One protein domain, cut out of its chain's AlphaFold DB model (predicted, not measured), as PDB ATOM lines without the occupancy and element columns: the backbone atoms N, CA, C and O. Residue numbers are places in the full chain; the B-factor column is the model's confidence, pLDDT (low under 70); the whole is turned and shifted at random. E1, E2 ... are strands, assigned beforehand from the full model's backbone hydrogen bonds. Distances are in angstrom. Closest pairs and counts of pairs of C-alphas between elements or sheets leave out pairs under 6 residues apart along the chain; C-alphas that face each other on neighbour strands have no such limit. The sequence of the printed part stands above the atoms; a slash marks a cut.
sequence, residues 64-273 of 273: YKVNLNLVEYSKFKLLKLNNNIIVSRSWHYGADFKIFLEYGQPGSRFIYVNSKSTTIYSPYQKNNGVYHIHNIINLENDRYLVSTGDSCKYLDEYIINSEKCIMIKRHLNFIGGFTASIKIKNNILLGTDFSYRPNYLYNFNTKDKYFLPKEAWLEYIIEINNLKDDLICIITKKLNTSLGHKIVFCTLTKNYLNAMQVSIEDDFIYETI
ATOM      1  N   TYR A  64     168.738 215.101 169.062       85.88
ATOM      2  CA  TYR A  64     168.690 216.078 170.155       85.88
ATOM      3  C   TYR A  64     169.851 215.866 171.120       85.88
ATOM      4  O   TYR A  64     170.050 214.764 171.634       85.88
ATOM      5  N   LYS A  65     170.578 216.945 171.425       81.25
ATOM      6  CA  LYS A  65     171.687 216.927 172.384       81.25
ATOM      7  C   LYS A  65     171.504 218.002 173.446       81.25
ATOM      8  O   LYS A  65     171.181 219.148 173.150       81.25
ATOM      9  N   VAL A  66     171.784 217.653 174.695       75.50
ATOM     10  CA  VAL A  66     171.927 218.639 175.771       75.50
ATOM     11  C   VAL A  66     173.411 218.954 175.892       75.50
ATOM     12  O   VAL A  66     174.186 218.107 176.328       75.50
ATOM     13  N   ASN A  67     173.824 220.147 175.464       74.44
ATOM     14  CA  ASN A  67     175.195 220.615 175.637       74.44
ATOM     15  C   ASN A  67     175.195 222.126 175.869       74.44
ATOM     16  O   ASN A  67     175.068 222.889 174.916       74.44
ATOM     17  N   LEU A  68     175.362 222.538 177.127       75.62
ATOM     18  CA  LEU A  68     175.287 223.928 177.595       75.62
ATOM     19  C   LEU A  68     176.498 224.779 177.171       75.62
ATOM     20  O   LEU A  68     177.037 225.547 177.963       75.62
ATOM     21  N   ASN A  69     176.916 224.663 175.912       81.31
ATOM     22  CA  ASN A  69     177.845 225.598 175.308       81.31
ATOM     23  C   ASN A  69     177.257 227.009 175.388       81.31
ATOM     24  O   ASN A  69     176.062 227.221 175.133       81.31
ATOM     25  N   LEU A  70     178.115 227.958 175.741       82.44
ATOM     26  CA  LEU A  70     177.789 229.370 175.729       82.44
ATOM     27  C   LEU A  70     177.718 229.861 174.281       82.44
ATOM     28  O   LEU A  70     178.600 229.571 173.472       82.44
ATOM     29  N   VAL A  71     176.654 230.584 173.960       83.06
ATOM     30  CA  VAL A  71     176.484 231.313 172.705       83.06
ATOM     31  C   VAL A  71     176.349 232.785 173.062       83.06
ATOM     32  O   VAL A  71     175.360 233.195 173.674       83.06
ATOM     33  N   GLU A  72     177.354 233.568 172.690       82.38
ATOM     34  CA  GLU A  72     177.290 235.025 172.756       82.38
ATOM     35  C   GLU A  72     176.317 235.522 171.686       82.38
ATOM     36  O   GLU A  72     176.408 235.142 170.517       82.38
ATOM     37  N   TYR A  73     175.356 236.348 172.090       78.31
ATOM     38  CA  TYR A  73     174.365 236.922 171.195       78.31
ATOM     39  C   TYR A  73     174.345 238.437 171.351       78.31
ATOM     40  O   TYR A  73     173.886 238.984 172.358       78.31
ATOM     41  N   SER A  74     174.795 239.132 170.311       80.50
ATOM     42  CA  SER A  74     174.795 240.590 170.262       80.50
ATOM     43  C   SER A  74     173.393 241.129 169.999       80.50
ATOM     44  O   SER A  74     172.991 241.415 168.870       80.50
ATOM     45  N   LYS A  75     172.622 241.274 171.073       77.56
ATOM     46  CA  LYS A  75     171.202 241.618 171.022       77.56
ATOM     47  C   LYS A  75     170.934 243.007 170.464       77.56
ATOM     48  O   LYS A  75     169.893 243.222 169.839       77.56
ATOM     49  N   PHE A  76     171.830 243.947 170.749       82.69
ATOM     50  CA  PHE A  76     171.695 245.335 170.345       82.69
ATOM     51  C   PHE A  76     173.034 245.924 169.922       82.69
ATOM     52  O   PHE A  76     174.076 245.640 170.511       82.69
ATOM     53  N   LYS A  77     172.964 246.820 168.941       83.62
ATOM     54  CA  LYS A  77     174.004 247.787 168.623       83.62
ATOM     55  C   LYS A  77     173.676 249.141 169.217       83.62
ATOM     56  O   LYS A  77     172.549 249.616 169.097       83.62
ATOM     57  N   LEU A  78     174.663 249.764 169.843       84.50
ATOM     58  CA  LEU A  78     174.584 251.127 170.345       84.50
ATOM     59  C   LEU A  78     175.364 252.027 169.393       84.50
ATOM     60  O   LEU A  78     176.591 251.988 169.367       84.50
ATOM     61  N   LEU A  79     174.631 252.811 168.608       85.00
ATOM     62  CA  LEU A  79     175.168 253.785 167.671       85.00
ATOM     63  C   LEU A  79     175.265 255.154 168.347       85.00
ATOM     64  O   LEU A  79     174.246 255.717 168.750       85.00
ATOM     65  N   LYS A  80     176.469 255.719 168.438       86.38
ATOM     66  CA  LYS A  80     176.663 257.100 168.905       86.38
ATOM     67  C   LYS A  80     176.589 258.074 167.724       86.38
ATOM     68  O   LYS A  80     177.404 257.977 166.819       86.38
ATOM     69  N   LEU A  81     175.643 259.017 167.755       85.25
ATOM     70  CA  LEU A  81     175.440 260.043 166.721       85.25
ATOM     71  C   LEU A  81     175.217 261.420 167.365       85.25
ATOM     72  O   LEU A  81     174.199 261.624 168.026       85.25
ATOM     73  N   ASN A  82     176.137 262.374 167.170       80.31
ATOM     74  CA  ASN A  82     176.022 263.764 167.656       80.31
ATOM     75  C   ASN A  82     175.570 263.875 169.132       80.31
ATOM     76  O   ASN A  82     174.651 264.621 169.452       80.31
ATOM     77  N   ASN A  83     176.189 263.095 170.026       83.62
ATOM     78  CA  ASN A  83     175.867 262.948 171.463       83.62
ATOM     79  C   ASN A  83     174.617 262.128 171.823       83.62
ATOM     80  O   ASN A  83     174.399 261.860 173.004       83.62
ATOM     81  N   ASN A  84     173.838 261.660 170.849       84.44
ATOM     82  CA  ASN A  84     172.753 260.711 171.090       84.44
ATOM     83  C   ASN A  84     173.257 259.270 170.986       84.44
ATOM     84  O   ASN A  84     174.151 258.973 170.194       84.44
ATOM     85  N   ILE A  85     172.661 258.371 171.771       86.44
ATOM     86  CA  ILE A  85     172.851 256.925 171.625       86.44
ATOM     87  C   ILE A  85     171.570 256.348 171.043       86.44
ATOM     88  O   ILE A  85     170.507 256.424 171.656       86.44
ATOM     89  N   ILE A  86     171.689 255.770 169.857       86.00
ATOM     90  CA  ILE A  86     170.622 255.062 169.174       86.00
ATOM     91  C   ILE A  86     170.826 253.576 169.432       86.00
ATOM     92  O   ILE A  86     171.879 253.018 169.132       86.00
ATOM     93  N   VAL A  87     169.806 252.922 169.977       87.25
ATOM     94  CA  VAL A  87     169.796 251.466 170.108       87.25
ATOM     95  C   VAL A  87     169.245 250.883 168.817       87.25
ATOM     96  O   VAL A  87     168.188 251.298 168.351       87.25
ATOM     97  N   SER A  88     169.937 249.913 168.237       87.62
ATOM     98  CA  SER A  88     169.506 249.209 167.039       87.62
ATOM     99  C   SER A  88     169.510 247.710 167.274       87.62
ATOM    100  O   SER A  88     170.443 247.172 167.859       87.62
ATOM    101  N   ARG A  89     168.458 247.018 166.833       85.88
ATOM    102  CA  ARG A  89     168.386 245.550 166.912       85.88
ATOM    103  C   ARG A  89     168.830 244.869 165.618       85.88
ATOM    104  O   ARG A  89     169.205 243.706 165.640       85.88
ATOM    105  N   SER A  90     168.760 245.578 164.499       90.94
ATOM    106  CA  SER A  90     169.060 245.026 163.186       90.94
ATOM    107  C   SER A  90     169.591 246.116 162.270       90.94
ATOM    108  O   SER A  90     169.223 247.289 162.383       90.94
ATOM    109  N   TRP A  91     170.489 245.715 161.385       93.50
ATOM    110  CA  TRP A  91     171.245 246.594 160.517       93.50
ATOM    111  C   TRP A  91     171.583 245.876 159.214       93.50
ATOM    112  O   TRP A  91     171.594 244.647 159.140       93.50
ATOM    113  N   HIS A  92     171.916 246.653 158.193       95.00
ATOM    114  CA  HIS A  92     172.427 246.148 156.930       95.00
ATOM    115  C   HIS A  92     173.673 246.929 156.512       95.00
ATOM    116  O   HIS A  92     173.701 248.154 156.617       95.00
ATOM    117  N   TYR A  93     174.683 246.212 156.020       92.94
ATOM    118  CA  TYR A  93     175.912 246.783 155.478       92.94
ATOM    119  C   TYR A  93     175.923 246.602 153.960       92.94
ATOM    120  O   TYR A  93     175.862 245.471 153.473       92.94
ATOM    121  N   GLY A  94     175.996 247.717 153.237       93.25
ATOM    122  CA  GLY A  94     176.398 247.750 151.835       93.25
ATOM    123  C   GLY A  94     177.902 248.010 151.711       93.25
ATOM    124  O   GLY A  94     178.597 248.138 152.716       93.25
ATOM    125  N   ALA A  95     178.402 248.114 150.476       93.88
ATOM    126  CA  ALA A  95     179.820 248.395 150.223       93.88
ATOM    127  C   ALA A  95     180.263 249.743 150.828       93.88
ATOM    128  O   ALA A  95     181.260 249.796 151.540       93.88
ATOM    129  N   ASP A  96     179.462 250.793 150.620       95.44
ATOM    130  CA  ASP A  96     179.798 252.173 151.011       95.44
ATOM    131  C   ASP A  96     178.780 252.802 151.974       95.44
ATOM    132  O   ASP A  96     178.787 254.015 152.211       95.44
ATOM    133  N   PHE A  97     177.857 251.999 152.509       95.88
ATOM    134  CA  PHE A  97     176.797 252.497 153.377       95.88
ATOM    135  C   PHE A  97     176.367 251.492 154.443       95.88
ATOM    136  O   PHE A  97     176.605 250.287 154.355       95.88
ATOM    137  N   LYS A  98     175.686 252.014 155.457       95.81
ATOM    138  CA  LYS A  98     175.115 251.273 156.578       95.81
ATOM    139  C   LYS A  98     173.678 251.726 156.786       95.81
ATOM    140  O   LYS A  98     173.387 252.916 156.705       95.81
ATOM    141  N   ILE A  99     172.788 250.789 157.083       96.25
ATOM    142  CA  ILE A  99     171.413 251.075 157.493       96.25
ATOM    143  C   ILE A  99     171.222 250.517 158.891       96.25
ATOM    144  O   ILE A  99     171.384 249.318 159.095       96.25
ATOM    145  N   PHE A 100     170.837 251.366 159.837       94.56
ATOM    146  CA  PHE A 100     170.472 250.965 161.192       94.56
ATOM    147  C   PHE A 100     168.978 251.159 161.409       94.56
ATOM    148  O   PHE A 100     168.395 252.157 160.979       94.56
ATOM    149  N   LEU A 101     168.358 250.211 162.104       93.31
ATOM    150  CA  LEU A 101     166.957 250.297 162.489       93.31
ATOM    151  C   LEU A 101     166.847 250.604 163.970       93.31
ATOM    152  O   LEU A 101     167.343 249.839 164.797       93.31
ATOM    153  N   GLU A 102     166.185 251.695 164.316       89.00
ATOM    154  CA  GLU A 102     166.067 252.096 165.709       89.00
ATOM    155  C   GLU A 102     165.085 251.231 166.502       89.00
ATOM    156  O   GLU A 102     163.943 250.980 166.096       89.00
ATOM    157  N   TYR A 103     165.540 250.833 167.685       85.62
ATOM    158  CA  TYR A 103     164.820 250.045 168.663       85.62
ATOM    159  C   TYR A 103     164.594 250.852 169.949       85.62
ATOM    160  O   TYR A 103     165.537 251.348 170.556       85.62
ATOM    161  N   GLY A 104     163.346 250.924 170.424       77.19
ATOM    162  CA  GLY A 104     162.995 251.709 171.618       77.19
ATOM    163  C   GLY A 104     162.812 253.201 171.322       77.19
ATOM    164  O   GLY A 104     163.112 253.646 170.231       77.19
ATOM    165  N   GLN A 105     162.248 253.966 172.262       68.69
ATOM    166  CA  GLN A 105     161.733 255.327 172.008       68.69
ATOM    167  C   GLN A 105     162.808 256.360 171.595       68.69
ATOM    168  O   GLN A 105     163.861 256.384 172.231       68.69
ATOM    169  N   PRO A 106     162.522 257.263 170.623       64.56
ATOM    170  CA  PRO A 106     161.238 257.439 169.923       64.56
ATOM    171  C   PRO A 106     160.864 256.271 168.993       64.56
ATOM    172  O   PRO A 106     159.674 256.016 168.820       64.56
ATOM    173  N   GLY A 107     161.849 255.496 168.527       78.50
ATOM    174  CA  GLY A 107     161.654 254.200 167.870       78.50
ATOM    175  C   GLY A 107     161.228 254.292 166.418       78.50
ATOM    176  O   GLY A 107     160.767 255.325 165.940       78.50
ATOM    177  N   SER A 108     161.396 253.186 165.692       87.75
ATOM    178  CA  SER A 108     160.817 253.017 164.353       87.75
ATOM    179  C   SER A 108     161.363 253.968 163.277       87.75
ATOM    180  O   SER A 108     160.657 254.312 162.322       87.75
ATOM    181  N   ARG A 109     162.632 254.371 163.418       93.75
ATOM    182  CA  ARG A 109     163.386 255.179 162.447       93.75
ATOM    183  C   ARG A 109     164.414 254.330 161.703       93.75
ATOM    184  O   ARG A 109     164.933 253.359 162.254       93.75
ATOM    185  N   PHE A 110     164.711 254.711 160.464       95.62
ATOM    186  CA  PHE A 110     165.810 254.153 159.676       95.62
ATOM    187  C   PHE A 110     166.929 255.190 159.625       95.62
ATOM    188  O   PHE A 110     166.675 256.346 159.296       95.62
ATOM    189  N   ILE A 111     168.156 254.790 159.940       95.19
ATOM    190  CA  ILE A 111     169.333 255.658 159.860       95.19
ATOM    191  C   ILE A 111     170.223 255.124 158.751       95.19
ATOM    192  O   ILE A 111     170.817 254.058 158.892       95.19
ATOM    193  N   TYR A 112     170.280 255.858 157.648       96.56
ATOM    194  CA  TYR A 112     171.172 255.588 156.532       96.56
ATOM    195  C   TYR A 112     172.461 256.390 156.722       96.56
ATOM    196  O   TYR A 112     172.411 257.602 156.924       96.56
ATOM    197  N   VAL A 113     173.610 255.728 156.644       95.25
ATOM    198  CA  VAL A 113     174.929 256.347 156.802       95.25
ATOM    199  C   VAL A 113     175.799 255.963 155.619       95.25
ATOM    200  O   VAL A 113     175.919 254.783 155.312       95.25
ATOM    201  N   ASN A 114     176.446 256.937 154.987       95.56
ATOM    202  CA  ASN A 114     177.536 256.714 154.038       95.56
ATOM    203  C   ASN A 114     178.703 257.667 154.340       95.56
ATOM    204  O   ASN A 114     178.650 258.447 155.290       95.56
ATOM    205  N   SER A 115     179.750 257.638 153.517       94.19
ATOM    206  CA  SER A 115     180.932 258.499 153.688       94.19
ATOM    207  C   SER A 115     180.654 260.006 153.596       94.19
ATOM    208  O   SER A 115     181.489 260.802 154.015       94.19
ATOM    209  N   LYS A 116     179.505 260.418 153.044       95.00
ATOM    210  CA  LYS A 116     179.173 261.826 152.776       95.00
ATOM    211  C   LYS A 116     178.098 262.389 153.700       95.00
ATOM    212  O   LYS A 116     177.987 263.603 153.830       95.00
ATOM    213  N   SER A 117     177.251 261.536 154.267       94.06
ATOM    214  CA  SER A 117     175.999 261.959 154.888       94.06
ATOM    215  C   SER A 117     175.443 260.916 155.850       94.06
ATOM    216  O   SER A 117     175.651 259.711 155.698       94.06
ATOM    217  N   THR A 118     174.681 261.405 156.827       95.00
ATOM    218  CA  THR A 118     173.790 260.598 157.661       95.00
ATOM    219  C   THR A 118     172.370 261.116 157.480       95.00
ATOM    220  O   THR A 118     172.103 262.282 157.773       95.00
ATOM    221  N   THR A 119     171.463 260.254 157.028       95.62
ATOM    222  CA  THR A 119     170.052 260.586 156.794       95.62
ATOM    223  C   THR A 119     169.160 259.746 157.701       95.62
ATOM    224  O   THR A 119     169.300 258.527 157.776       95.62
ATOM    225  N   ILE A 120     168.224 260.397 158.397       95.06
ATOM    226  CA  ILE A 120     167.265 259.735 159.288       95.06
ATOM    227  C   ILE A 120     165.876 259.792 158.657       95.06
ATOM    228  O   ILE A 120     165.342 260.871 158.401       95.06
ATOM    229  N   TYR A 121     165.267 258.628 158.468       96.25
ATOM    230  CA  TYR A 121     163.907 258.470 157.971       96.25
ATOM    231  C   TYR A 121     162.979 257.990 159.089       96.25
ATOM    232  O   TYR A 121     163.343 257.124 159.882       96.25
ATOM    233  N   SER A 122     161.747 258.502 159.117       95.31
ATOM    234  CA  SER A 122     160.729 258.143 160.120       95.31
ATOM    235  C   SER A 122     159.464 257.581 159.454       95.31
ATOM    236  O   SER A 122     158.385 258.166 159.588       95.31
ATOM    237  N   PRO A 123     159.554 256.462 158.709       95.00
ATOM    238  CA  PRO A 123     158.451 255.975 157.871       95.00
ATOM    239  C   PRO A 123     157.198 255.600 158.674       95.00
ATOM    240  O   PRO A 123     156.082 255.649 158.160       95.00
ATOM    241  N   TYR A 124     157.366 255.279 159.958       94.12
ATOM    242  CA  TYR A 124     156.285 254.873 160.849       94.12
ATOM    243  C   TYR A 124     155.796 255.975 161.793       94.12
ATOM    244  O   TYR A 124     154.984 255.692 162.667       94.12
ATOM    245  N   GLN A 125     156.220 257.233 161.620       90.81
ATOM    246  CA  GLN A 125     155.882 258.323 162.551       90.81
ATOM    247  C   GLN A 125     154.369 258.509 162.758       90.81
ATOM    248  O   GLN A 125     153.929 258.871 163.843       90.81
ATOM    249  N   LYS A 126     153.560 258.245 161.724       90.56
ATOM    250  CA  LYS A 126     152.090 258.342 161.790       90.56
ATOM    251  C   LYS A 126     151.414 257.072 162.328       90.56
ATOM    252  O   LYS A 126     150.194 257.050 162.473       90.56
ATOM    253  N   ASN A 127     152.167 256.002 162.593       90.06
ATOM    254  CA  ASN A 127     151.647 254.713 163.036       90.06
ATOM    255  C   ASN A 127     152.109 254.386 164.460       90.06
ATOM    256  O   ASN A 127     153.087 253.674 164.675       90.06
ATOM    257  N   ASN A 128     151.326 254.840 165.438       85.75
ATOM    258  CA  ASN A 128     151.613 254.669 166.867       85.75
ATOM    259  C   ASN A 128     151.665 253.203 167.339       85.75
ATOM    260  O   ASN A 128     152.043 252.942 168.481       85.75
ATOM    261  N   GLY A 129     151.239 252.242 166.513       86.50
ATOM    262  CA  GLY A 129     151.351 250.822 166.838       86.50
ATOM    263  C   GLY A 129     152.729 250.228 166.529       86.50
ATOM    264  O   GLY A 129     153.075 249.186 167.081       86.50
ATOM    265  N   VAL A 130     153.539 250.885 165.696       89.94
ATOM    266  CA  VAL A 130     154.903 250.446 165.380       89.94
ATOM    267  C   VAL A 130     155.869 251.112 166.357       89.94
ATOM    268  O   VAL A 130     156.277 252.255 166.168       89.94
ATOM    269  N   TYR A 131     156.217 250.401 167.429       84.31
ATOM    270  CA  TYR A 131     157.079 250.928 168.496       84.31
ATOM    271  C   TYR A 131     158.575 250.693 168.248       84.31
ATOM    272  O   TYR A 131     159.417 251.475 168.688       84.31
ATOM    273  N   HIS A 132     158.913 249.597 167.573       87.75
ATOM    274  CA  HIS A 132     160.273 249.306 167.153       87.75
ATOM    275  C   HIS A 132     160.268 248.433 165.901       87.75
ATOM    276  O   HIS A 132     159.299 247.723 165.602       87.75
ATOM    277  N   ILE A 133     161.392 248.461 165.201       93.25
ATOM    278  CA  ILE A 133     161.651 247.607 164.051       93.25
ATOM    279  C   ILE A 133     162.477 246.415 164.535       93.25
ATOM    280  O   ILE A 133     163.401 246.565 165.337       93.25
ATOM    281  N   HIS A 134     162.105 245.215 164.102       93.19
ATOM    282  CA  HIS A 134     162.775 243.987 164.510       93.19
ATOM    283  C   HIS A 134     163.934 243.635 163.607       93.19
ATOM    284  O   HIS A 134     164.987 243.270 164.123       93.19
ATOM    285  N   ASN A 135     163.735 243.714 162.293       96.12
ATOM    286  CA  ASN A 135     164.707 243.184 161.358       96.12
ATOM    287  C   ASN A 135     164.657 243.871 159.983       96.12
ATOM    288  O   ASN A 135     163.599 244.330 159.551       96.12
ATOM    289  N   ILE A 136     165.810 243.929 159.307       97.44
ATOM    290  CA  ILE A 136     165.972 244.368 157.916       97.44
ATOM    291  C   ILE A 136     166.753 243.319 157.129       97.44
ATOM    292  O   ILE A 136     167.743 242.777 157.610       97.44
ATOM    293  N   ILE A 137     166.340 243.067 155.890       97.69
ATOM    294  CA  ILE A 137     167.117 242.261 154.949       97.69
ATOM    295  C   ILE A 137     167.036 242.825 153.542       97.69
ATOM    296  O   ILE A 137     165.974 243.241 153.082       97.69
ATOM    297  N   ASN A 138     168.175 242.838 152.855       97.50
ATOM    298  CA  ASN A 138     168.249 243.252 151.464       97.50
ATOM    299  C   ASN A 138     167.580 242.216 150.549       97.50
ATOM    300  O   ASN A 138     167.867 241.018 150.630       97.50
ATOM    301  N   LEU A 139     166.697 242.692 149.675       96.12
ATOM    302  CA  LEU A 139     166.147 241.913 148.570       96.12
ATOM    303  C   LEU A 139     167.128 241.937 147.399       96.12
ATOM    304  O   LEU A 139     167.654 240.895 147.009       96.12
ATOM    305  N   GLU A 140     167.356 243.130 146.864       94.44
ATOM    306  CA  GLU A 140     168.190 243.437 145.704       94.44
ATOM    307  C   GLU A 140     168.348 244.959 145.615       94.44
ATOM    308  O   GLU A 140     167.404 245.689 145.926       94.44
ATOM    309  N   ASN A 141     169.505 245.454 145.164       93.12
ATOM    310  CA  ASN A 141     169.780 246.894 145.056       93.12
ATOM    311  C   ASN A 141     169.424 247.632 146.367       93.12
ATOM    312  O   ASN A 141     169.753 247.154 147.450       93.12
ATOM    313  N   ASP A 142     168.683 248.737 146.273       96.31
ATOM    314  CA  ASP A 142     168.191 249.525 147.409       96.31
ATOM    315  C   ASP A 142     166.867 248.993 147.997       96.31
ATOM    316  O   ASP A 142     166.213 249.697 148.769       96.31
ATOM    317  N   ARG A 143     166.402 247.794 147.603       98.06
ATOM    318  CA  ARG A 143     165.144 247.210 148.099       98.06
ATOM    319  C   ARG A 143     165.385 246.364 149.339       98.06
ATOM    320  O   ARG A 143     166.219 245.458 149.349       98.06
ATOM    321  N   TYR A 144     164.571 246.594 150.358       98.50
ATOM    322  CA  TYR A 144     164.681 245.954 151.661       98.50
ATOM    323  C   TYR A 144     163.334 245.448 152.147       98.50
ATOM    324  O   TYR A 144     162.322 246.129 151.999       98.50
ATOM    325  N   LEU A 145     163.336 244.287 152.798       98.19
ATOM    326  CA  LEU A 145     162.248 243.877 153.677       98.19
ATOM    327  C   LEU A 145     162.539 244.353 155.091       98.19
ATOM    328  O   LEU A 145     163.633 244.139 155.608       98.19
ATOM    329  N   VAL A 146     161.533 244.948 155.715       97.81
ATOM    330  CA  VAL A 146     161.574 245.468 157.075       97.81
ATOM    331  C   VAL A 146     160.420 244.859 157.860       97.81
ATOM    332  O   VAL A 146     159.255 245.001 157.484       97.81
ATOM    333  N   SER A 147     160.736 244.168 158.952       97.00
ATOM    334  CA  SER A 147     159.741 243.628 159.878       97.00
ATOM    335  C   SER A 147     159.623 244.489 161.126       97.00
ATOM    336  O   SER A 147     160.616 244.926 161.715       97.00
ATOM    337  N   THR A 148     158.390 244.712 161.565       94.50
ATOM    338  CA  THR A 148     158.089 245.509 162.757       94.50
ATOM    339  C   THR A 148     157.569 244.645 163.902       94.50
ATOM    340  O   THR A 148     157.076 243.533 163.695       94.50
ATOM    341  N   GLY A 149     157.693 245.159 165.127       86.56
ATOM    342  CA  GLY A 149     157.351 244.433 166.348       86.56
ATOM    343  C   GLY A 149     156.048 244.844 167.040       86.56
ATOM    344  O   GLY A 149     155.290 245.699 166.586       86.56
ATOM    345  N   ASP A 150     155.824 244.225 168.201       81.44
ATOM    346  CA  ASP A 150     154.739 244.514 169.146       81.44
ATOM    347  C   ASP A 150     153.318 244.443 168.569       81.44
ATOM    348  O   ASP A 150     152.896 243.378 168.133       81.44
ATOM    349  N   SER A 151     152.532 245.517 168.671       81.62
ATOM    350  CA  SER A 151     151.111 245.541 168.308       81.62
ATOM    351  C   SER A 151     150.883 245.708 166.808       81.62
ATOM    352  O   SER A 151     149.750 245.602 166.344       81.62
ATOM    353  N   CYS A 152     151.936 245.973 166.037       89.31
ATOM    354  CA  CYS A 152     151.890 246.120 164.590       89.31
ATOM    355  C   CYS A 152     153.011 245.299 163.970       89.31
ATOM    356  O   CYS A 152     154.067 245.823 163.630       89.31
ATOM    357  N   LYS A 153     152.765 243.996 163.835       91.94
ATOM    358  CA  LYS A 153     153.681 243.033 163.220       91.94
ATOM    359  C   LYS A 153     153.533 243.038 161.700       91.94
ATOM    360  O   LYS A 153     152.858 242.164 161.149       91.94
ATOM    361  N   TYR A 154     154.118 244.034 161.043       96.12
ATOM    362  CA  TYR A 154     154.129 244.170 159.590       96.12
ATOM    363  C   TYR A 154     155.374 243.535 158.983       96.12
ATOM    364  O   TYR A 154     156.417 243.449 159.627       96.12
ATOM    365  N   LEU A 155     155.252 243.129 157.723       97.94
ATOM    366  CA  LEU A 155     156.389 242.896 156.841       97.94
ATOM    367  C   LEU A 155     156.239 243.836 155.651       97.94
ATOM    368  O   LEU A 155     155.394 243.604 154.782       97.94
ATOM    369  N   ASP A 156     157.039 244.891 155.643       98.00
ATOM    370  CA  ASP A 156     156.988 245.959 154.658       98.00
ATOM    371  C   ASP A 156     158.213 245.900 153.751       98.00
ATOM    372  O   ASP A 156     159.298 245.502 154.160       98.00
ATOM    373  N   GLU A 157     158.034 246.307 152.506       98.31
ATOM    374  CA  GLU A 157     159.104 246.470 151.543       98.31
ATOM    375  C   GLU A 157     159.359 247.951 151.298       98.31
ATOM    376  O   GLU A 157     158.421 248.711 151.038       98.31
ATOM    377  N   TYR A 158     160.627 248.345 151.342       98.62
ATOM    378  CA  TYR A 158     161.075 249.714 151.137       98.62
ATOM    379  C   TYR A 158     162.158 249.799 150.073       98.62
ATOM    380  O   TYR A 158     162.970 248.889 149.940       98.62
ATOM    381  N   ILE A 159     162.213 250.938 149.387       98.31
ATOM    382  CA  ILE A 159     163.452 251.452 148.800       98.31
ATOM    383  C   ILE A 159     164.106 252.362 149.838       98.31
ATOM    384  O   ILE A 159     163.441 253.290 150.302       98.31
ATOM    385  N   ILE A 160     165.367 252.103 150.194       97.94
ATOM    386  CA  ILE A 160     166.134 252.900 151.164       97.94
ATOM    387  C   ILE A 160     167.509 253.219 150.577       97.94
ATOM    388  O   ILE A 160     168.294 252.312 150.323       97.94
ATOM    389  N   ASN A 161     167.815 254.502 150.406       96.69
ATOM    390  CA  ASN A 161     169.145 254.981 150.027       96.69
ATOM    391  C   ASN A 161     169.417 256.364 150.639       96.69
ATOM    392  O   ASN A 161     168.703 256.767 151.549       96.69
ATOM    393  N   SER A 162     170.443 257.085 150.177       95.75
ATOM    394  CA  SER A 162     170.789 258.417 150.704       95.75
ATOM    395  C   SER A 162     169.751 259.500 150.409       95.75
ATOM    396  O   SER A 162     169.713 260.514 151.104       95.75
ATOM    397  N   GLU A 163     168.929 259.317 149.376       96.12
ATOM    398  CA  GLU A 163     167.992 260.332 148.890       96.12
ATOM    399  C   GLU A 163     166.573 260.084 149.395       96.12
ATOM    400  O   GLU A 163     165.860 261.026 149.741       96.12
ATOM    401  N   LYS A 164     166.143 258.818 149.458       96.75
ATOM    402  CA  LYS A 164     164.745 258.482 149.728       96.75
ATOM    403  C   LYS A 164     164.563 257.210 150.548       96.75
ATOM    404  O   LYS A 164     165.327 256.253 150.458       96.75
ATOM    405  N   CYS A 165     163.454 257.202 151.282       97.88
ATOM    406  CA  CYS A 165     162.899 256.040 151.961       97.88
ATOM    407  C   CYS A 165     161.420 255.919 151.582       97.88
ATOM    408  O   CYS A 165     160.582 256.663 152.095       97.88
ATOM    409  N   ILE A 166     161.094 255.007 150.665       97.94
ATOM    410  CA  ILE A 166     159.744 254.873 150.097       97.94
ATOM    411  C   ILE A 166     159.224 253.465 150.353       97.94
ATOM    412  O   ILE A 166     159.860 252.493 149.951       97.94
ATOM    413  N   MET A 167     158.054 253.358 150.986       98.00
ATOM    414  CA  MET A 167     157.352 252.083 151.119       98.00
ATOM    415  C   MET A 167     156.789 251.673 149.757       98.00
ATOM    416  O   MET A 167     155.990 252.400 149.171       98.00
ATOM    417  N   ILE A 168     157.185 250.500 149.277       98.25
ATOM    418  CA  ILE A 168     156.722 249.937 148.007       98.25
ATOM    419  C   ILE A 168     155.461 249.117 148.224       98.25
ATOM    420  O   ILE A 168     154.461 249.290 147.529       98.25
ATOM    421  N   LYS A 169     155.504 248.204 149.196       97.81
ATOM    422  CA  LYS A 169     154.415 247.265 149.443       97.81
ATOM    423  C   LYS A 169     154.453 246.739 150.867       97.81
ATOM    424  O   LYS A 169     155.513 246.409 151.383       97.81
ATOM    425  N   ARG A 170     153.277 246.548 151.460       98.00
ATOM    426  CA  ARG A 170     153.109 245.725 152.659       98.00
ATOM    427  C   ARG A 170     152.804 244.286 152.258       98.00
ATOM    428  O   ARG A 170     151.775 244.018 151.639       98.00
ATOM    429  N   HIS A 171     153.694 243.359 152.596       97.69
ATOM    430  CA  HIS A 171     153.534 241.931 152.303       97.69
ATOM    431  C   HIS A 171     152.694 241.215 153.353       97.69
ATOM    432  O   HIS A 171     151.921 240.327 153.002       97.69
ATOM    433  N   LEU A 172     152.820 241.601 154.626       96.44
ATOM    434  CA  LEU A 172     152.011 241.064 155.722       96.44
ATOM    435  C   LEU A 172     151.476 242.199 156.596       96.44
ATOM    436  O   LEU A 172     152.241 243.010 157.110       96.44
ATOM    437  N   ASN A 173     150.154 242.226 156.787       94.00
ATOM    438  CA  ASN A 173     149.476 243.155 157.702       94.00
ATOM    439  C   ASN A 173     149.524 242.695 159.162       94.00
ATOM    440  O   ASN A 173     149.393 243.500 160.077       94.00
ATOM    441  N   PHE A 174     149.690 241.393 159.370       89.81
ATOM    442  CA  PHE A 174     149.710 240.755 160.676       89.81
ATOM    443  C   PHE A 174     150.770 239.661 160.658       89.81
ATOM    444  O   PHE A 174     151.087 239.131 159.593       89.81
ATOM    445  N   ILE A 175     151.269 239.270 161.835       90.00
ATOM    446  CA  ILE A 175     152.152 238.096 161.979       90.00
ATOM    447  C   ILE A 175     153.511 238.310 161.255       90.00
ATOM    448  O   ILE A 175     154.290 237.384 161.086       90.00
ATOM    449  N   GLY A 176     153.863 239.548 160.897       88.75
ATOM    450  CA  GLY A 176     155.168 239.938 160.349       88.75
ATOM    451  C   GLY A 176     156.259 240.192 161.398       88.75
ATOM    452  O   GLY A 176     157.227 240.877 161.102       88.75
ATOM    453  N   GLY A 177     156.103 239.686 162.627       90.12
ATOM    454  CA  GLY A 177     157.063 239.882 163.720       90.12
ATOM    455  C   GLY A 177     158.242 238.936 163.570       90.12
ATOM    456  O   GLY A 177     158.273 237.878 164.201       90.12
ATOM    457  N   PHE A 178     159.149 239.282 162.660       96.25
ATOM    458  CA  PHE A 178     160.361 238.520 162.389       96.25
ATOM    459  C   PHE A 178     161.563 239.215 163.003       96.25
ATOM    460  O   PHE A 178     161.803 240.380 162.700       96.25
ATOM    461  N   THR A 179     162.330 238.504 163.817       94.94
ATOM    462  CA  THR A 179     163.488 239.054 164.543       94.94
ATOM    463  C   THR A 179     164.828 238.662 163.964       94.94
ATOM    464  O   THR A 179     165.829 239.264 164.331       94.94
ATOM    465  N   ALA A 180     164.843 237.699 163.051       96.62
ATOM    466  CA  ALA A 180     166.033 237.287 162.336       96.62
ATOM    467  C   ALA A 180     165.683 236.981 160.883       96.62
ATOM    468  O   ALA A 180     164.545 236.623 160.559       96.62
ATOM    469  N   SER A 181     166.675 237.075 160.009       97.62
ATOM    470  CA  SER A 181     166.526 236.687 158.614       97.62
ATOM    471  C   SER A 181     167.844 236.283 157.999       97.62
ATOM    472  O   SER A 181     168.888 236.788 158.397       97.62
ATOM    473  N   ILE A 182     167.768 235.482 156.944       97.31
ATOM    474  CA  ILE A 182     168.910 235.179 156.097       97.31
ATOM    475  C   ILE A 182     168.481 235.066 154.636       97.31
ATOM    476  O   ILE A 182     167.366 234.631 154.337       97.31
ATOM    477  N   LYS A 183     169.376 235.445 153.721       96.25
ATOM    478  CA  LYS A 183     169.233 235.202 152.283       96.25
ATOM    479  C   LYS A 183     170.174 234.068 151.890       96.25
ATOM    480  O   LYS A 183     171.376 234.169 152.113       96.25
ATOM    481  N   ILE A 184     169.628 232.999 151.318       94.06
ATOM    482  CA  ILE A 184     170.382 231.835 150.837       94.06
ATOM    483  C   ILE A 184     169.965 231.552 149.414       94.06
ATOM    484  O   ILE A 184     168.808 231.206 149.152       94.06
ATOM    485  N   LYS A 185     170.922 231.687 148.491       90.69
ATOM    486  CA  LYS A 185     170.660 231.632 147.051       90.69
ATOM    487  C   LYS A 185     169.522 232.623 146.726       90.69
ATOM    488  O   LYS A 185     169.622 233.805 147.054       90.69
ATOM    489  N   ASN A 186     168.413 232.131 146.177       89.56
ATOM    490  CA  ASN A 186     167.243 232.940 145.817       89.56
ATOM    491  C   ASN A 186     166.139 232.954 146.892       89.56
ATOM    492  O   ASN A 186     165.068 233.507 146.650       89.56
ATOM    493  N   ASN A 187     166.371 232.342 148.057       94.56
ATOM    494  CA  ASN A 187     165.393 232.269 149.139       94.56
ATOM    495  C   ASN A 187     165.725 233.247 150.259       94.56
ATOM    496  O   ASN A 187     166.875 233.364 150.682       94.56
ATOM    497  N   ILE A 188     164.691 233.876 150.802       97.81
ATOM    498  CA  ILE A 188     164.772 234.658 152.031       97.81
ATOM    499  C   ILE A 188     163.985 233.935 153.113       97.81
ATOM    500  O   ILE A 188     162.784 233.702 152.977       97.81
ATOM    501  N   LEU A 189     164.678 233.576 154.188       98.31
ATOM    502  CA  LEU A 189     164.098 232.920 155.352       98.31
ATOM    503  C   LEU A 189     164.015 233.926 156.495       98.31
ATOM    504  O   LEU A 189     164.996 234.601 156.794       98.31
ATOM    505  N   LEU A 190     162.848 234.018 157.126       98.44
ATOM    506  CA  LEU A 190     162.560 234.933 158.230       98.44
ATOM    507  C   LEU A 190     162.167 234.128 159.475       98.44
ATOM    508  O   LEU A 190     161.328 233.234 159.389       98.44
ATOM    509  N   GLY A 191     162.759 234.432 160.628       98.00
ATOM    510  CA  GLY A 191     162.492 233.752 161.897       98.00
ATOM    511  C   GLY A 191     161.525 234.535 162.778       98.00
ATOM    512  O   GLY A 191     161.741 235.721 163.020       98.00
ATOM    513  N   THR A 192     160.450 233.894 163.239       96.00
ATOM    514  CA  THR A 192     159.389 234.546 164.025       96.00
ATOM    515  C   THR A 192     159.740 234.736 165.503       96.00
ATOM    516  O   THR A 192     160.536 233.985 166.072       96.00
ATOM    517  N   ASP A 193     159.059 235.697 166.142       91.38
ATOM    518  CA  ASP A 193     159.221 236.042 167.561       91.38
ATOM    519  C   ASP A 193     157.919 235.997 168.392       91.38
ATOM    520  O   ASP A 193     157.615 236.840 169.243       91.38
ATOM    521  N   PHE A 194     157.080 234.993 168.162       88.56
ATOM    522  CA  PHE A 194     155.821 234.874 168.886       88.56
ATOM    523  C   PHE A 194     156.035 234.333 170.298       88.56
ATOM    524  O   PHE A 194     156.249 233.143 170.507       88.56
ATOM    525  N   SER A 195     155.904 235.206 171.299       83.31
ATOM    526  CA  SER A 195     155.927 234.787 172.703       83.31
ATOM    527  C   SER A 195     154.830 233.755 172.985       83.31
ATOM    528  O   SER A 195     153.661 234.009 172.667       83.31
ATOM    529  N   TYR A 196     155.221 232.629 173.596       82.50
ATOM    530  CA  TYR A 196     154.346 231.529 174.029       82.50
ATOM    531  C   TYR A 196     153.479 230.912 172.927       82.50
ATOM    532  O   TYR A 196     152.390 230.405 173.188       82.50
ATOM    533  N   ARG A 197     153.938 230.976 171.677       89.69
ATOM    534  CA  ARG A 197     153.220 230.444 170.519       89.69
ATOM    535  C   ARG A 197     154.184 229.691 169.612       89.69
ATOM    536  O   ARG A 197     155.377 229.978 169.658       89.69
ATOM    537  N   PRO A 198     153.669 228.778 168.774       93.25
ATOM    538  CA  PRO A 198     154.446 228.115 167.738       93.25
ATOM    539  C   PRO A 198     155.259 229.101 166.894       93.25
ATOM    540  O   PRO A 198     154.688 229.918 166.164       93.25
ATOM    541  N   ASN A 199     156.583 229.008 166.986       95.62
ATOM    542  CA  ASN A 199     157.513 229.748 166.142       95.62
ATOM    543  C   ASN A 199     157.948 228.906 164.943       95.62
ATOM    544  O   ASN A 199     157.894 227.673 164.960       95.62
ATOM    545  N   TYR A 200     158.325 229.589 163.870       97.06
ATOM    546  CA  TYR A 200     158.646 228.967 162.597       97.06
ATOM    547  C   TYR A 200     159.625 229.814 161.784       97.06
ATOM    548  O   TYR A 200     159.744 231.026 161.972       97.06
ATOM    549  N   LEU A 201     160.294 229.160 160.838       97.62
ATOM    550  CA  LEU A 201     160.914 229.828 159.705       97.62
ATOM    551  C   LEU A 201     159.868 230.058 158.622       97.62
ATOM    552  O   LEU A 201     159.148 229.142 158.229       97.62
ATOM    553  N   TYR A 202     159.805 231.276 158.115       98.12
ATOM    554  CA  TYR A 202     158.966 231.655 156.994       98.12
ATOM    555  C   TYR A 202     159.825 231.846 155.751       98.12
ATOM    556  O   TYR A 202     160.735 232.674 155.757       98.12
ATOM    557  N   ASN A 203     159.536 231.111 154.680       97.94
ATOM    558  CA  ASN A 203     160.151 231.376 153.384       97.94
ATOM    559  C   ASN A 203     159.367 232.489 152.687       97.94
ATOM    560  O   ASN A 203     158.207 232.315 152.318       97.94
ATOM    561  N   PHE A 204     159.996 233.645 152.499       97.88
ATOM    562  CA  PHE A 204     159.350 234.795 151.886       97.88
ATOM    563  C   PHE A 204     158.955 234.544 150.428       97.88
ATOM    564  O   PHE A 204     157.903 235.021 150.000       97.88
ATOM    565  N   ASN A 205     159.761 233.797 149.676       96.38
ATOM    566  CA  ASN A 205     159.535 233.524 148.261       96.38
ATOM    567  C   ASN A 205     158.388 232.523 148.068       96.38
ATOM    568  O   ASN A 205     157.453 232.808 147.325       96.38
ATOM    569  N   THR A 206     158.422 231.384 148.770       96.94
ATOM    570  CA  THR A 206     157.418 230.310 148.614       96.94
ATOM    571  C   THR A 206     156.205 230.460 149.527       96.94
ATOM    572  O   THR A 206     155.189 229.812 149.306       96.94
ATOM    573  N   LYS A 207     156.287 231.326 150.545       96.62
ATOM    574  CA  LYS A 207     155.288 231.510 151.615       96.62
ATOM    575  C   LYS A 207     155.146 230.305 152.559       96.62
ATOM    576  O   LYS A 207     154.274 230.326 153.438       96.62
ATOM    577  N   ASP A 208     156.024 229.309 152.426       96.75
ATOM    578  CA  ASP A 208     156.078 228.130 153.291       96.75
ATOM    579  C   ASP A 208     156.412 228.512 154.739       96.75
ATOM    580  O   ASP A 208     157.138 229.476 155.007       96.75
ATOM    581  N   LYS A 209     155.896 227.716 155.681       96.19
ATOM    582  CA  LYS A 209     156.190 227.817 157.113       96.19
ATOM    583  C   LYS A 209     156.791 226.502 157.597       96.19
ATOM    584  O   LYS A 209     156.143 225.464 157.496       96.19
ATOM    585  N   TYR A 210     157.986 226.564 158.169       96.50
ATOM    586  CA  TYR A 210     158.662 225.431 158.795       96.50
ATOM    587  C   TYR A 210     158.618 225.636 160.304       96.50
ATOM    588  O   TYR A 210     159.313 226.502 160.830       96.50
ATOM    589  N   PHE A 211     157.727 224.924 160.994       96.62
ATOM    590  CA  PHE A 211     157.568 225.068 162.442       96.62
ATOM    591  C   PHE A 211     158.743 224.459 163.181       96.62
ATOM    592  O   PHE A 211     159.177 223.362 162.841       96.62
ATOM    593  N   LEU A 212     159.227 225.153 164.210       96.69
ATOM    594  CA  LEU A 212     160.351 224.689 165.013       96.69
ATOM    595  C   LEU A 212     160.091 223.289 165.609       96.69
ATOM    596  O   LEU A 212     158.930 222.910 165.829       96.69
ATOM    597  N   PRO A 213     161.160 222.514 165.868       95.81
ATOM    598  CA  PRO A 213     161.045 221.220 166.524       95.81
ATOM    599  C   PRO A 213     160.514 221.367 167.953       95.81
ATOM    600  O   PRO A 213     160.510 222.460 168.526       95.81
ATOM    601  N   LYS A 214     160.043 220.258 168.531       94.12
ATOM    602  CA  LYS A 214     159.303 220.226 169.805       94.12
ATOM    603  C   LYS A 214     160.037 220.947 170.938       94.12
ATOM    604  O   LYS A 214     159.405 221.644 171.729       94.12
ATOM    605  N   GLU A 215     161.352 220.803 170.989       93.44
ATOM    606  CA  GLU A 215     162.244 221.319 172.026       93.44
ATOM    607  C   GLU A 215     162.297 222.850 172.039       93.44
ATOM    608  O   GLU A 215     162.387 223.456 173.105       93.44
ATOM    609  N   ALA A 216     162.156 223.470 170.864       95.12
ATOM    610  CA  ALA A 216     162.216 224.916 170.669       95.12
ATOM    611  C   ALA A 216     160.894 225.509 170.155       95.12
ATOM    612  O   ALA A 216     160.843 226.666 169.745       95.12
ATOM    613  N   TRP A 217     159.802 224.738 170.167       93.81
ATOM    614  CA  TRP A 217     158.561 225.077 169.463       93.81
ATOM    615  C   TRP A 217     157.974 226.437 169.870       93.81
ATOM    616  O   TRP A 217     157.402 227.148 169.044       93.81
ATOM    617  N   LEU A 218     158.142 226.810 171.141       94.44
ATOM    618  CA  LEU A 218     157.641 228.059 171.726       94.44
ATOM    619  C   LEU A 218     158.736 229.115 171.943       94.44
ATOM    620  O   LEU A 218     158.474 230.159 172.543       94.44
ATOM    621  N   GLU A 219     159.954 228.851 171.480       95.31
ATOM    622  CA  GLU A 219     161.094 229.761 171.585       95.31
ATOM    623  C   GLU A 219     161.132 230.708 170.392       95.31
ATOM    624  O   GLU A 219     160.812 230.318 169.271       95.31
ATOM    625  N   TYR A 220     161.517 231.961 170.619       93.88
ATOM    626  CA  TYR A 220     161.638 232.927 169.529       93.88
ATOM    627  C   TYR A 220     162.998 232.794 168.855       93.88
ATOM    628  O   TYR A 220     164.003 232.537 169.518       93.88
ATOM    629  N   ILE A 221     163.026 232.999 167.540       96.50
ATOM    630  CA  ILE A 221     164.249 232.918 166.743       96.50
ATOM    631  C   ILE A 221     164.998 234.241 166.871       96.50
ATOM    632  O   ILE A 221     164.521 235.274 166.409       96.50
ATOM    633  N   ILE A 222     166.166 234.229 167.502       95.00
ATOM    634  CA  ILE A 222     166.966 235.441 167.714       95.00
ATOM    635  C   ILE A 222     167.998 235.668 166.619       95.00
ATOM    636  O   ILE A 222     168.342 236.812 166.353       95.00
ATOM    637  N   GLU A 223     168.446 234.604 165.957       95.31
ATOM    638  CA  GLU A 223     169.501 234.692 164.955       95.31
ATOM    639  C   GLU A 223     169.386 233.553 163.941       95.31
ATOM    640  O   GLU A 223     168.939 232.449 164.273       95.31
ATOM    641  N   ILE A 224     169.783 233.822 162.696       97.31
ATOM    642  CA  ILE A 224     169.900 232.814 161.644       97.31
ATOM    643  C   ILE A 224     171.219 233.045 160.914       97.31
ATOM    644  O   ILE A 224     171.404 234.082 160.285       97.31
ATOM    645  N   ASN A 225     172.094 232.047 160.955       96.00
ATOM    646  CA  ASN A 225     173.423 232.082 160.362       96.00
ATOM    647  C   ASN A 225     173.564 231.031 159.266       96.00
ATOM    648  O   ASN A 225     173.015 229.930 159.366       96.00
ATOM    649  N   ASN A 226     174.338 231.356 158.231       95.88
ATOM    650  CA  ASN A 226     174.725 230.375 157.226       95.88
ATOM    651  C   ASN A 226     175.778 229.436 157.832       95.88
ATOM    652  O   ASN A 226     176.746 229.916 158.417       95.88
ATOM    653  N   LEU A 227     175.605 228.120 157.699       93.44
ATOM    654  CA  LEU A 227     176.640 227.151 158.078       93.44
ATOM    655  C   LEU A 227     177.414 226.681 156.849       93.44
ATOM    656  O   LEU A 227     178.639 226.747 156.822       93.44
ATOM    657  N   LYS A 228     176.682 226.163 155.862       91.31
ATOM    658  CA  LYS A 228     177.155 225.639 154.573       91.31
ATOM    659  C   LYS A 228     176.010 225.783 153.574       91.31
ATOM    660  O   LYS A 228     174.875 225.866 154.013       91.31
ATOM    661  N   ASP A 229     176.285 225.756 152.274       88.31
ATOM    662  CA  ASP A 229     175.356 226.042 151.158       88.31
ATOM    663  C   ASP A 229     173.847 225.873 151.425       88.31
ATOM    664  O   ASP A 229     173.080 226.816 151.230       88.31
ATOM    665  N   ASP A 230     173.417 224.687 151.868       93.56
ATOM    666  CA  ASP A 230     172.008 224.352 152.116       93.56
ATOM    667  C   ASP A 230     171.678 224.094 153.597       93.56
ATOM    668  O   ASP A 230     170.652 223.497 153.922       93.56
ATOM    669  N   LEU A 231     172.548 224.520 154.511       96.50
ATOM    670  CA  LEU A 231     172.427 224.364 155.956       96.50
ATOM    671  C   LEU A 231     172.497 225.716 156.659       96.50
ATOM    672  O   LEU A 231     173.473 226.458 156.543       96.50
ATOM    673  N   ILE A 232     171.501 225.973 157.499       97.81
ATOM    674  CA  ILE A 232     171.500 227.120 158.405       97.81
ATOM    675  C   ILE A 232     171.537 226.692 159.853       97.81
ATOM    676  O   ILE A 232     171.017 225.642 160.231       97.81
ATOM    677  N   CYS A 233     172.116 227.568 160.657       97.62
ATOM    678  CA  CYS A 233     172.038 227.547 162.099       97.62
ATOM    679  C   CYS A 233     170.997 228.567 162.545       97.62
ATOM    680  O   CYS A 233     171.119 229.749 162.244       97.62
ATOM    681  N   ILE A 234     170.003 228.122 163.292       97.75
ATOM    682  CA  ILE A 234     168.994 228.964 163.921       97.75
ATOM    683  C   ILE A 234     169.322 228.992 165.407       97.75
ATOM    684  O   ILE A 234     169.436 227.932 166.022       97.75
ATOM    685  N   ILE A 235     169.460 230.180 165.985       97.12
ATOM    686  CA  ILE A 235     169.543 230.337 167.435       97.12
ATOM    687  C   ILE A 235     168.182 230.806 167.935       97.12
ATOM    688  O   ILE A 235     167.617 231.784 167.437       97.12
ATOM    689  N   THR A 236     167.638 230.093 168.911       96.81
ATOM    690  CA  THR A 236     166.367 230.405 169.564       96.81
ATOM    691  C   THR A 236     166.595 230.753 171.021       96.81
ATOM    692  O   THR A 236     167.602 230.356 171.592       96.81
ATOM    693  N   LYS A 237     165.663 231.475 171.648       95.06
ATOM    694  CA  LYS A 237     165.728 231.809 173.075       95.06
ATOM    695  C   LYS A 237     164.374 231.629 173.752       95.06
ATOM    696  O   LYS A 237     163.327 231.989 173.207       95.06
ATOM    697  N   LYS A 238     164.392 231.097 174.974       94.25
ATOM    698  CA  LYS A 238     163.228 231.037 175.865       94.25
ATOM    699  C   LYS A 238     163.012 232.396 176.521       94.25
ATOM    700  O   LYS A 238     163.942 233.008 177.049       94.25
ATOM    701  N   LEU A 239     161.762 232.853 176.536       88.50
ATOM    702  CA  LEU A 239     161.408 234.145 177.121       88.50
ATOM    703  C   LEU A 239     161.776 234.196 178.607       88.50
ATOM    704  O   LEU A 239     161.444 233.288 179.361       88.50
ATOM    705  N   ASN A 240     162.422 235.292 179.011       87.00
ATOM    706  CA  ASN A 240     162.861 235.561 180.385       87.00
ATOM    707  C   ASN A 240     163.872 234.550 180.954       87.00
ATOM    708  O   ASN A 240     163.981 234.423 182.171       87.00
ATOM    709  N   THR A 241     164.622 233.848 180.104       90.75
ATOM    710  CA  THR A 241     165.724 232.978 180.544       90.75
ATOM    711  C   THR A 241     166.974 233.219 179.698       90.75
ATOM    712  O   THR A 241     166.883 233.787 178.608       90.75
ATOM    713  N   SER A 242     168.129 232.759 180.173       91.75
ATOM    714  CA  SER A 242     169.368 232.655 179.392       91.75
ATOM    715  C   SER A 242     169.465 231.335 178.621       91.75
ATOM    716  O   SER A 242     170.540 230.975 178.177       91.75
ATOM    717  N   LEU A 243     168.379 230.575 178.470       94.44
ATOM    718  CA  LEU A 243     168.402 229.293 177.767       94.44
ATOM    719  C   LEU A 243     167.758 229.408 176.388       94.44
ATOM    720  O   LEU A 243     166.837 230.200 176.169       94.44
ATOM    721  N   GLY A 244     168.200 228.551 175.479       95.62
ATOM    722  CA  GLY A 244     167.638 228.434 174.144       95.62
ATOM    723  C   GLY A 244     168.144 227.200 173.422       95.62
ATOM    724  O   GLY A 244     168.637 226.269 174.064       95.62
ATOM    725  N   HIS A 245     168.049 227.203 172.095       96.12
ATOM    726  CA  HIS A 245     168.576 226.127 171.268       96.12
ATOM    727  C   HIS A 245     169.357 226.655 170.071       96.12
ATOM    728  O   HIS A 245     169.016 227.662 169.457       96.12
ATOM    729  N   LYS A 246     170.392 225.903 169.713       96.69
ATOM    730  CA  LYS A 246     171.057 225.953 168.421       96.69
ATOM    731  C   LYS A 246     170.481 224.838 167.556       96.69
ATOM    732  O   LYS A 246     170.623 223.667 167.893       96.69
ATOM    733  N   ILE A 247     169.826 225.192 166.458       97.25
ATOM    734  CA  ILE A 247     169.087 224.260 165.604       97.25
ATOM    735  C   ILE A 247     169.676 224.298 164.198       97.25
ATOM    736  O   ILE A 247     169.867 225.370 163.632       97.25
ATOM    737  N   VAL A 248     169.939 223.133 163.612       97.19
ATOM    738  CA  VAL A 248     170.389 223.020 162.221       97.19
ATOM    739  C   VAL A 248     169.198 222.700 161.329       97.19
ATOM    740  O   VAL A 248     168.497 221.714 161.557       97.19
ATOM    741  N   PHE A 249     168.982 223.511 160.297       97.25
ATOM    742  CA  PHE A 249     167.927 223.308 159.305       97.25
ATOM    743  C   PHE A 249     168.526 223.174 157.908       97.25
ATOM    744  O   PHE A 249     169.357 223.989 157.507       97.25
ATOM    745  N   CYS A 250     168.088 222.156 157.168       96.19
ATOM    746  CA  CYS A 250     168.458 221.974 155.775       96.19
ATOM    747  C   CYS A 250     167.416 222.612 154.859       96.19
ATOM    748  O   CYS A 250     166.260 222.187 154.822       96.19
ATOM    749  N   THR A 251     167.832 223.620 154.096       95.88
ATOM    750  CA  THR A 251     166.964 224.371 153.183       95.88
ATOM    751  C   THR A 251     166.526 223.539 151.980       95.88
ATOM    752  O   THR A 251     165.418 223.744 151.486       95.88
ATOM    753  N   LEU A 252     167.349 222.576 151.548       94.25
ATOM    754  CA  LEU A 252     167.047 221.675 150.435       94.25
ATOM    755  C   LEU A 252     165.948 220.671 150.799       94.25
ATOM    756  O   LEU A 252     164.939 220.575 150.104       94.25
ATOM    757  N   THR A 253     166.119 219.942 151.905       95.19
ATOM    758  CA  THR A 253     165.146 218.925 152.342       95.19
ATOM    759  C   THR A 253     164.003 219.509 153.167       95.19
ATOM    760  O   THR A 253     163.073 218.783 153.503       95.19
ATOM    761  N   LYS A 254     164.083 220.795 153.535       95.50
ATOM    762  CA  LYS A 254     163.121 221.507 154.391       95.50
ATOM    763  C   LYS A 254     162.929 220.856 155.772       95.50
ATOM    764  O   LYS A 254     161.844 220.928 156.341       95.50
ATOM    765  N   ASN A 255     163.986 220.246 156.314       95.31
ATOM    766  CA  ASN A 255     163.939 219.491 157.571       95.31
ATOM    767  C   ASN A 255     164.919 220.032 158.612       95.31
ATOM    768  O   ASN A 255     166.006 220.513 158.284       95.31
ATOM    769  N   TYR A 256     164.549 219.880 159.882       96.38
ATOM    770  CA  TYR A 256     165.443 220.097 161.016       96.38
ATOM    771  C   TYR A 256     166.293 218.851 161.241       96.38
ATOM    772  O   TYR A 256     165.767 217.746 161.358       96.38
ATOM    773  N   LEU A 257     167.610 219.031 161.283       95.19
ATOM    774  CA  LEU A 257     168.558 217.924 161.381       95.19
ATOM    775  C   LEU A 257     168.967 217.656 162.830       95.19
ATOM    776  O   LEU A 257     169.027 216.508 163.255       95.19
ATOM    777  N   ASN A 258     169.237 218.719 163.589       95.06
ATOM    778  CA  ASN A 258     169.697 218.630 164.970       95.06
ATOM    779  C   ASN A 258     169.201 219.839 165.771       95.06
ATOM    780  O   ASN A 258     169.077 220.933 165.216       95.06
ATOM    781  N   ALA A 259     168.927 219.636 167.059       95.38
ATOM    782  CA  ALA A 259     168.810 220.717 168.025       95.38
ATOM    783  C   ALA A 259     169.696 220.446 169.246       95.38
ATOM    784  O   ALA A 259     169.738 219.338 169.784       95.38
ATOM    785  N   MET A 260     170.370 221.496 169.701       95.19
ATOM    786  CA  MET A 260     171.231 221.475 170.869       95.19
ATOM    787  C   MET A 260     170.803 222.573 171.832       95.19
ATOM    788  O   MET A 260     170.759 223.737 171.438       95.19
ATOM    789  N   GLN A 261     170.486 222.231 173.080       95.38
ATOM    790  CA  GLN A 261     170.199 223.249 174.095       95.38
ATOM    791  C   GLN A 261     171.460 224.069 174.382       95.38
ATOM    792  O   GLN A 261     172.506 223.471 174.576       95.38
ATOM    793  N   VAL A 262     171.363 225.397 174.451       94.19
ATOM    794  CA  VAL A 262     172.496 226.310 174.696       94.19
ATOM    795  C   VAL A 262     172.192 227.317 175.805       94.19
ATOM    796  O   VAL A 262     171.022 227.588 176.103       94.19
ATOM    797  N   SER A 263     173.250 227.885 176.391       93.06
ATOM    798  CA  SER A 263     173.162 229.094 177.217       93.06
ATOM    799  C   SER A 263     173.428 230.322 176.348       93.06
ATOM    800  O   SER A 263     174.324 230.299 175.510       93.06
ATOM    801  N   ILE A 264     172.653 231.382 176.538       90.75
ATOM    802  CA  ILE A 264     172.672 232.607 175.744       90.75
ATOM    803  C   ILE A 264     173.034 233.765 176.653       90.75
ATOM    804  O   ILE A 264     172.281 234.103 177.575       90.75
ATOM    805  N   GLU A 265     174.156 234.391 176.338       89.12
ATOM    806  CA  GLU A 265     174.596 235.634 176.950       89.12
ATOM    807  C   GLU A 265     174.226 236.798 176.030       89.12
ATOM    808  O   GLU A 265     174.603 236.827 174.859       89.12
ATOM    809  N   ASP A 266     173.400 237.715 176.544       84.31
ATOM    810  CA  ASP A 266     173.000 238.912 175.804       84.31
ATOM    811  C   ASP A 266     174.139 239.936 175.894       84.31
ATOM    812  O   ASP A 266     174.370 240.489 176.968       84.31
ATOM    813  N   ASP A 267     174.784 240.229 174.769       79.88
ATOM    814  CA  ASP A 267     175.845 241.232 174.673       79.88
ATOM    815  C   ASP A 267     175.408 242.468 173.857       79.88
ATOM    816  O   ASP A 267     174.424 242.441 173.101       79.88
ATOM    817  N   PHE A 268     176.134 243.576 174.023       76.38
ATOM    818  CA  PHE A 268     175.945 244.837 173.310       76.38
ATOM    819  C   PHE A 268     177.164 245.148 172.445       76.38
ATOM    820  O   PHE A 268     178.276 245.294 172.943       76.38
ATOM    821  N   ILE A 269     176.945 245.377 171.150       75.44
ATOM    822  CA  ILE A 269     178.001 245.895 170.277       75.44
ATOM    823  C   ILE A 269     177.955 247.426 170.299       75.44
ATOM    824  O   ILE A 269     176.922 248.037 170.020       75.44
ATOM    825  N   TYR A 270     179.086 248.059 170.584       73.75
ATOM    826  CA  TYR A 270     179.232 249.512 170.539       73.75
ATOM    827  C   TYR A 270     179.829 249.929 169.193       73.75
ATOM    828  O   TYR A 270     180.910 249.475 168.829       73.75
ATOM    829  N   GLU A 271     179.144 250.805 168.457       78.06
ATOM    830  CA  GLU A 271     179.628 251.351 167.185       78.06
ATOM    831  C   GLU A 271     179.578 252.885 167.242       78.06
ATOM    832  O   GLU A 271     178.558 253.490 167.579       78.06
ATOM    833  N   THR A 272     180.708 253.532 166.950       71.12
ATOM    834  CA  THR A 272     180.792 254.996 166.849       71.12
ATOM    835  C   THR A 272     180.911 255.360 165.377       71.12
ATOM    836  O   THR A 272     181.735 254.773 164.675       71.12
ATOM    837  N   ILE A 273     180.062 256.284 164.927       70.62
ATOM    838  CA  ILE A 273     180.082 256.864 163.579       70.62
ATOM    839  C   ILE A 273     180.551 258.308 163.685       70.62
ATOM    840  O   ILE A 273     180.143 258.978 164.664       70.62
TER     841      ILE A 273
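This is residues 64 to 273 of the 273 residues of an uncharacterized protein of Acinetobacter lwoffii (UniProt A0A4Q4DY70). Two long strands, E1 and E17, run side by side as a bridge, and the strands E2 to E5 fold away from one end of it and E14 to E16 from the other. Between these two legs sit two four-stranded sheets, E6 to E9 and E10 to E13, so that four layers stand in a row under the bridge. The printed part has 210 residues with 17 named strands, E1 to E17 in turn, and no named helix: its class is all strand. The nine-stranded sheet, mixed, runs E5 E4 E3 E2 E1 E17 E16 E15 E14; the other two are antiparallel, in chain order. The whole is compact, with a radius of gyration of the C-alphas of 16.9 A and spans of 49 by 35 by 33 A.

E1, residues 64 to 81, is the parallel neighbour of E17, residues 255 to 272, at 27 degrees; N 71 and O 263, 2.8 A apart, are within hydrogen-bond range. E1, E2 at residues 84 to 93, E3 at 97 to 102, E4 at 110 to 114 and E5 at 118 to 121 form a meander, each strand the antiparallel neighbour of the one before; N 86 and O 79, N 99 and O 92, N 111 and O 100, and N 119 and O 112 are each 2.8 A apart. E2 bends by 90 degrees at residue 89. E6 at 133 to 140, E7 at 143 to 148, E8 at 155 to 160 and E9 at 165 to 172 form the next meander, with N 134 and O 147, N 144 and O 158, and N 157 and O 169 each at 2.8 A. E10 at 178 to 184, E11 at 187 to 192, E12 at 200 to 203 and E13 at 209 to 211 form the third, with N 184 and O 187, N 202 and O 190, and N 201 and O 210 each at 2.8 A. E14 at 220 to 228, E15 at 231 to 237, E16 at 243 to 250 and E17 form the last, with N 225 and O 233, N 234 and O 247, and N 246 and O 260 each at 2.8 A. The sheets form a stack of sheets, face to face in turn; the closest C-alphas of E2 and E6 are those of Ser 90 and Asn 135, 5.1 A apart, those of E6 and E10 are His 134 and Thr 179, 5.0 A apart, and those of E10 and E14 are Ala 180 and Glu 223, 5.1 A apart. The nine-stranded sheet is a folded sheet, bent back on itself, with E17 as the hinge.

E1 begins at C-alpha 64, (168.690, 216.078, 170.155), and measures 44.6 A. E17 measures 40.4 A, bends by 89 degrees at residue 258 and ends at C-alpha 272, (180.792, 254.996, 166.849). E16 measures 23.2 A, E14 22.8 A and E2 21.2 A.

The C-alphas farthest apart are those of Tyr 64 and Lys 116, 50.0 A. The printed part has no cut and ends at the chain's last residue, 273. The link E5 to E6, 11 residues, is long; the others are tight or short. Mean pLDDT of the printed part is 91.8; residues 105 to 106 are under 70.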